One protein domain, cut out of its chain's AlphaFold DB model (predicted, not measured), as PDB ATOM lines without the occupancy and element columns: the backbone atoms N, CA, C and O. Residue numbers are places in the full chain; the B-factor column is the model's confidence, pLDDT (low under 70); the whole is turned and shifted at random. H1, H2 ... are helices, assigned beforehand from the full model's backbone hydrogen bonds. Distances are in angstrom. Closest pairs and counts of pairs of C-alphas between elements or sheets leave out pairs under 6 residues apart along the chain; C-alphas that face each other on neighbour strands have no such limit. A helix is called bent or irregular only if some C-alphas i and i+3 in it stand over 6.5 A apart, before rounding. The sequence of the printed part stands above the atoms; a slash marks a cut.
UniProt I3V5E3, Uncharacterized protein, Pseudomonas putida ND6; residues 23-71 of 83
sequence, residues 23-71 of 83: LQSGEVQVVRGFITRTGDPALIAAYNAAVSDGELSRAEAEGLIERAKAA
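This is residues 23 to 71 of the 83 residues of an uncharacterized protein of Pseudomonas putida ND6 (UniProt I3V5E3). Three helices lie side by side as a small up-and-down bundle, each running against the one before it in the chain, and their centres make a triangle in which each helix touches the other two. The link of residues 51 to 57 runs from the end of H2 across to the start of H3. The printed part has 49 residues with three named helices, H1, H2 and H3 in that order, and no named strand, and its class is all helix. It is compact, with a radius of gyration of the C-alphas of 9.5 A, and its C-alphas span 25 by 16 by 15 A, only just elongated.

The printed part begins at Leu 23, with its C-alpha at (-16.095, 37.599, 50.712). H1 takes residues 25 to 38, Ser 25 to Thr 38, and is the longest helix by residues; it begins at C-alpha 25 at (-21.970, 35.285, 50.505) and is 20.6 A long from first to last C-alpha. H2 takes residues 41 to 50, Pro 41 to Ala 50, and is 14.2 A long; its first C-alpha is at (-25.885, 55.180, 40.438). H3 takes residues 58 to 70, Arg 58 to Ala 70, is 18.7 A long and ends at C-alpha 70 at (-17.753, 59.776, 50.747). None of the three helices is bent or irregular.

H1, H2 and H3 form a bundle, a set of aligned helices, and it is up and down. H1 touches H2 with residues 32 to 36 alone, and the closest C-alphas of the two, those of Ile 35 and Ile 44, are 6.3 A apart. They form a helical hairpin, at a shallow tilt of 20 degrees, opposite ways. H2 and H3 form a second helical hairpin, at a shallow tilt of 6 degrees, opposite ways; they touch, and their closest C-alphas, those of Ala 50 and Glu 60, are 6.7 A apart. H1 and H3 touch too, at a shallow tilt of 21 degrees, the same way, with the C-alphas of Ile 35 and Ala 68 closest at 6.3 A. In H1, H2 and H3 every O i to N i+4 pair is within hydrogen-bond range.

The two C-alphas farthest apart are those of Asp 53 and Ala 70, at 27.2 A. The C-alphas of Leu 23 and Ala 71, the first and last printed residues, are 22.6 A apart. The printed part has no cut. The link from H1 to H2, with 2 residues, is tight, and the link from H2 to H3, with 7 residues, is short. The mean pLDDT of the printed part of this model is 86.8, and no printed residue is under 70.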
ATOM      1  N   LEU A  23     -15.128  37.397  49.646       82.81
ATOM      2  CA  LEU A  23     -16.095  37.599  50.712       82.81
ATOM      3  C   LEU A  23     -17.051  36.412  50.783       82.81
ATOM      4  O   LEU A  23     -17.511  35.893  49.765       82.81
ATOM      5  N   GLN A  24     -17.419  36.014  51.999       85.12
ATOM      6  CA  GLN A  24     -18.506  35.063  52.169       85.12
ATOM      7  C   GLN A  24     -19.799  35.667  51.613       85.12
ATOM      8  O   GLN A  24     -20.024  36.874  51.696       85.12
ATOM      9  N   SER A  25     -20.707  34.827  51.108       82.88
ATOM     10  CA  SER A  25     -21.970  35.285  50.505       82.88
ATOM     11  C   SER A  25     -22.756  36.261  51.402       82.88
ATOM     12  O   SER A  25     -23.298  37.257  50.922       82.88
ATOM     13  N   GLY A  26     -22.759  36.035  52.723       81.62
ATOM     14  CA  GLY A  26     -23.378  36.953  53.684       81.62
ATOM     15  C   GLY A  26     -22.718  38.336  53.720       81.62
ATOM     16  O   GLY A  26     -23.412  39.349  53.771       81.62
ATOM     17  N   GLU A  27     -21.392  38.399  53.628       85.50
ATOM     18  CA  GLU A  27     -20.642  39.656  53.598       85.50
ATOM     19  C   GLU A  27     -20.873  40.409  52.278       85.50
ATOM     20  O   GLU A  27     -21.085  41.623  52.297       85.50
ATOM     21  N   VAL A  28     -20.956  39.702  51.143       87.88
ATOM     22  CA  VAL A  28     -21.319  40.300  49.842       87.88
ATOM     23  C   VAL A  28     -22.692  40.981  49.912       87.88
ATOM     24  O   VAL A  28     -22.856  42.096  49.410       87.88
ATOM     25  N   GLN A  29     -23.674  40.365  50.583       87.19
ATOM     26  CA  GLN A  29     -25.002  40.964  50.776       87.19
ATOM     27  C   GLN A  29     -24.969  42.203  51.679       87.19
ATOM     28  O   GLN A  29     -25.712  43.158  51.437       87.19
ATOM     29  N   VAL A  30     -24.100  42.230  52.696       86.94
ATOM     30  CA  VAL A  30     -23.901  43.417  53.545       86.94
ATOM     31  C   VAL A  30     -23.331  44.572  52.721       86.94
ATOM     32  O   VAL A  30     -23.875  45.678  52.778       86.94
ATOM     33  N   VAL A  31     -22.302  44.315  51.907       88.19
ATOM     34  CA  VAL A  31     -21.722  45.320  51.000       88.19
ATOM     35  C   VAL A  31     -22.783  45.821  50.020       88.19
ATOM     36  O   VAL A  31     -22.982  47.029  49.901       88.19
ATOM     37  N   ARG A  32     -23.552  44.917  49.398       89.69
ATOM     38  CA  ARG A  32     -24.668  45.273  48.509       89.69
ATOM     39  C   ARG A  32     -25.667  46.207  49.185       89.69
ATOM     40  O   ARG A  32     -26.065  47.216  48.603       89.69
ATOM     41  N   GLY A  33     -26.076  45.877  50.408       87.50
ATOM     42  CA  GLY A  33     -27.003  46.688  51.192       87.50
ATOM     43  C   GLY A  33     -26.441  48.073  51.510       87.50
ATOM     44  O   GLY A  33     -27.166  49.061  51.402       87.50
ATOM     45  N   PHE A  34     -25.156  48.160  51.855       85.62
ATOM     46  CA  PHE A  34     -24.478  49.429  52.110       85.62
ATOM     47  C   PHE A  34     -24.421  50.309  50.855       85.62
ATOM     48  O   PHE A  34     -24.875  51.451  50.902       85.62
ATOM     49  N   ILE A  35     -23.971  49.759  49.722       88.06
ATOM     50  CA  ILE A  35     -23.905  50.476  48.441       88.06
ATOM     51  C   ILE A  35     -25.297  50.910  47.971       88.06
ATOM     52  O   ILE A  35     -25.492  52.048  47.570       88.06
ATOM     53  N   THR A  36     -26.311  50.051  48.088       86.62
ATOM     54  CA  THR A  36     -27.674  50.406  47.655       86.62
ATOM     55  C   THR A  36     -28.255  51.566  48.477       86.62
ATOM     56  O   THR A  36     -29.022  52.368  47.951       86.62
ATOM     57  N   ARG A  37     -27.875  51.704  49.757       83.81
ATOM     58  CA  ARG A  37     -28.330  52.801  50.632       83.81
ATOM     59  C   ARG A  37     -27.691  54.154  50.323       83.81
ATOM     60  O   ARG A  37     -28.248  55.173  50.730       83.81
ATOM     61  N   THR A  38     -26.559  54.195  49.622       82.19
ATOM     62  CA  THR A  38     -26.048  55.471  49.095       82.19
ATOM     63  C   THR A  38     -26.887  55.961  47.920       82.19
ATOM     64  O   THR A  38     -26.860  57.149  47.629       82.19
ATOM     65  N   GLY A  39     -27.590  55.040  47.239       82.06
ATOM     66  CA  GLY A  39     -28.318  55.219  45.977       82.06
ATOM     67  C   GLY A  39     -27.619  56.092  44.941       82.06
ATOM     68  O   GLY A  39     -28.279  56.705  44.105       82.06
ATOM     69  N   ASP A  40     -26.291  56.112  44.987       85.75
ATOM     70  CA  ASP A  40     -25.443  56.687  43.963       85.75
ATOM     71  C   ASP A  40     -25.374  55.692  42.791       85.75
ATOM     72  O   ASP A  40     -24.842  54.581  42.950       85.75
ATOM     73  N   PRO A  41     -25.897  56.055  41.603       87.88
ATOM     74  CA  PRO A  41     -25.885  55.180  40.438       87.88
ATOM     75  C   PRO A  41     -24.476  54.752  40.014       87.88
ATOM     76  O   PRO A  41     -24.306  53.635  39.524       87.88
ATOM     77  N   ALA A  42     -23.460  55.600  40.215       90.19
ATOM     78  CA  ALA A  42     -22.081  55.287  39.853       90.19
ATOM     79  C   ALA A  42     -21.487  54.220  40.784       90.19
ATOM     80  O   ALA A  42     -20.810  53.302  40.322       90.19
ATOM     81  N   LEU A  43     -21.789  54.293  42.083       88.56
ATOM     82  CA  LEU A  43     -21.384  53.274  43.052       88.56
ATOM     83  C   LEU A  43     -22.099  51.942  42.828       88.56
ATOM     84  O   LEU A  43     -21.463  50.893  42.907       88.56
ATOM     85  N   ILE A  44     -23.391  51.974  42.501       90.12
ATOM     86  CA  ILE A  44     -24.152  50.765  42.161       90.12
ATOM     87  C   ILE A  44     -23.575  50.104  40.901       90.12
ATOM     88  O   ILE A  44     -23.371  48.891  40.882       90.12
ATOM     89  N   ALA A  45     -23.260  50.889  39.867       92.25
ATOM     90  CA  ALA A  45     -22.628  50.375  38.655       92.25
ATOM     91  C   ALA A  45     -21.236  49.787  38.939       92.25
ATOM     92  O   ALA A  45     -20.922  48.703  38.453       92.25
ATOM     93  N   ALA A  46     -20.429  50.459  39.766       91.81
ATOM     94  CA  ALA A  46     -19.113  49.965  40.166       91.81
ATOM     95  C   ALA A  46     -19.198  48.656  40.967       91.81
ATOM     96  O   ALA A  46     -18.394  47.760  40.736       91.81
ATOM     97  N   TYR A  47     -20.178  48.522  41.866       92.00
ATOM     98  CA  TYR A  47     -20.438  47.268  42.577       92.00
ATOM     99  C   TYR A  47     -20.819  46.144  41.607       92.00
ATOM    100  O   TYR A  47     -20.226  45.074  41.660       92.00
ATOM    101  N   ASN A  48     -21.748  46.389  40.677       91.81
ATOM    102  CA  ASN A  48     -22.172  45.377  39.703       91.81
ATOM    103  C   ASN A  48     -21.043  44.943  38.755       91.81
ATOM    104  O   ASN A  48     -21.065  43.817  38.279       91.81
ATOM    105  N   ALA A  49     -20.090  45.832  38.463       91.94
ATOM    106  CA  ALA A  49     -18.919  45.508  37.652       91.94
ATOM    107  C   ALA A  49     -17.852  44.720  38.429       91.94
ATOM    108  O   ALA A  49     -17.120  43.945  37.822       91.94
ATOM    109  N   ALA A  50     -17.749  44.939  39.743       89.69
ATOM    110  CA  ALA A  50     -16.802  44.243  40.614       89.69
ATOM    111  C   ALA A  50     -17.303  42.856  41.047       89.69
ATOM    112  O   ALA A  50     -16.508  41.966  41.319       89.69
ATOM    113  N   VAL A  51     -18.622  42.659  41.126       90.25
ATOM    114  CA  VAL A  51     -19.193  41.349  41.453       90.25
ATOM    115  C   VAL A  51     -19.202  40.454  40.220       90.25
ATOM    116  O   VAL A  51     -19.890  40.749  39.244       90.25
ATOM    117  N   SER A  52     -18.514  39.316  40.300       85.50
ATOM    118  CA  SER A  52     -18.515  38.272  39.269       85.50
ATOM    119  C   SER A  52     -19.039  36.972  39.866       85.50
ATOM    120  O   SER A  52     -18.560  36.545  40.907       85.50
ATOM    121  N   ASP A  53     -20.063  36.362  39.261       83.50
ATOM    122  CA  ASP A  53     -20.696  35.118  39.742       83.50
ATOM    123  C   ASP A  53     -21.132  35.130  41.226       83.50
ATOM    124  O   ASP A  53     -21.249  34.097  41.882       83.50
ATOM    125  N   GLY A  54     -21.432  36.319  41.762       79.38
ATOM    126  CA  GLY A  54     -21.817  36.508  43.166       79.38
ATOM    127  C   GLY A  54     -20.639  36.594  44.139       79.38
ATOM    128  O   GLY A  54     -20.859  36.761  45.340       79.38
ATOM    129  N   GLU A  55     -19.413  36.530  43.632       87.00
ATOM    130  CA  GLU A  55     -18.179  36.727  44.377       87.00
ATOM    131  C   GLU A  55     -17.741  38.192  44.319       87.00
ATOM    132  O   GLU A  55     -17.972  38.903  43.342       87.00
ATOM    133  N   LEU A  56     -17.114  38.649  45.400       88.06
ATOM    134  CA  LEU A  56     -16.514  39.973  45.501       88.06
ATOM    135  C   LEU A  56     -15.229  39.833  46.305       88.06
ATOM    136  O   LEU A  56     -15.253  39.277  47.410       88.06
ATOM    137  N   SER A  57     -14.113  40.331  45.783       89.56
ATOM    138  CA  SER A  57     -12.878  40.323  46.559       89.56
ATOM    139  C   SER A  57     -12.973  41.317  47.717       89.56
ATOM    140  O   SER A  57     -13.611  42.373  47.626       89.56
ATOM    141  N   ARG A  58     -12.295  41.011  48.828       85.50
ATOM    142  CA  ARG A  58     -12.199  41.953  49.950       85.50
ATOM    143  C   ARG A  58     -11.635  43.315  49.515       85.50
ATOM    144  O   ARG A  58     -12.155  44.336  49.951       85.50
ATOM    145  N   ALA A  59     -10.622  43.339  48.649       87.25
ATOM    146  CA  ALA A  59      -9.990  44.579  48.194       87.25
ATOM    147  C   ALA A  59     -10.960  45.475  47.403       87.25
ATOM    148  O   ALA A  59     -11.033  46.685  47.632       87.25
ATOM    149  N   GLU A  60     -11.754  44.888  46.504       89.88
ATOM    150  CA  GLU A  60     -12.782  45.627  45.765       89.88
ATOM    151  C   GLU A  60     -13.874  46.144  46.697       89.88
ATOM    152  O   GLU A  60     -14.288  47.299  46.581       89.88
ATOM    153  N   ALA A  61     -14.309  45.323  47.652       88.38
ATOM    154  CA  ALA A  61     -15.299  45.729  48.636       88.38
ATOM    155  C   ALA A  61     -14.817  46.887  49.513       88.38
ATOM    156  O   ALA A  61     -15.564  47.842  49.707       88.38
ATOM    157  N   GLU A  62     -13.578  46.847  50.007       89.44
ATOM    158  CA  GLU A  62     -12.976  47.950  50.762       89.44
ATOM    159  C   GLU A  62     -12.946  49.234  49.923       89.44
ATOM    160  O   GLU A  62     -13.392  50.287  50.383       89.44
ATOM    161  N   GLY A  63     -12.530  49.143  48.655       89.81
ATOM    162  CA  GLY A  63     -12.541  50.279  47.734       89.81
ATOM    163  C   GLY A  63     -13.942  50.845  47.473       89.81
ATOM    164  O   GLY A  63     -14.116  52.063  47.397       89.81
ATOM    165  N   LEU A  64     -14.953  49.983  47.355       90.38
ATOM    166  CA  LEU A  64     -16.354  50.387  47.207       90.38
ATOM    167  C   LEU A  64     -16.889  51.048  48.481       90.38
ATOM    168  O   LEU A  64     -17.556  52.078  48.392       90.38
ATOM    169  N   ILE A  65     -16.570  50.500  49.655       87.19
ATOM    170  CA  ILE A  65     -16.977  51.046  50.954       87.19
ATOM    171  C   ILE A  65     -16.356  52.425  51.181       87.19
ATOM    172  O   ILE A  65     -17.071  53.343  51.578       87.19
ATOM    173  N   GLU A  66     -15.063  52.608  50.905       88.56
ATOM    174  CA  GLU A  66     -14.406  53.911  51.067       88.56
ATOM    175  C   GLU A  66     -15.023  54.987  50.167       88.56
ATOM    176  O   GLU A  66     -15.299  56.095  50.629       88.56
ATOM    177  N   ARG A  67     -15.343  54.656  48.911       87.06
ATOM    178  CA  ARG A  67     -16.072  55.584  48.032       87.06
ATOM    179  C   ARG A  67     -17.494  55.849  48.537       87.06
ATOM    180  O   ARG A  67     -17.942  56.990  48.530       87.06
ATOM    181  N   ALA A  68     -18.191  54.822  49.014       84.50
ATOM    182  CA  ALA A  68     -19.542  54.947  49.555       84.50
ATOM    183  C   ALA A  68     -19.614  55.752  50.860       84.50
ATOM    184  O   ALA A  68     -20.600  56.445  51.077       84.50
ATOM    185  N   LYS A  69     -18.563  55.746  51.689       80.50
ATOM    186  CA  LYS A  69     -18.441  56.642  52.855       80.50
ATOM    187  C   LYS A  69     -18.362  58.117  52.458       80.50
ATOM    188  O   LYS A  69     -18.781  58.969  53.236       80.50
ATOM    189  N   ALA A  70     -17.808  58.418  51.281       82.62
ATOM    190  CA  ALA A  70     -17.753  59.776  50.747       82.62
ATOM    191  C   ALA A  70     -19.078  60.212  50.095       82.62
ATOM    192  O   ALA A  70     -19.315  61.411  49.939       82.62
ATOM    193  N   ALA A  71     -19.947  59.264  49.732       71.62
ATOM    194  CA  ALA A  71     -21.277  59.562  49.224       71.62
ATOM    195  C   ALA A  71     -22.219  59.920  50.391       71.62
ATOM    196  O   ALA A  71     -22.283  59.185  51.381       71.62
TER     197      ALA A  71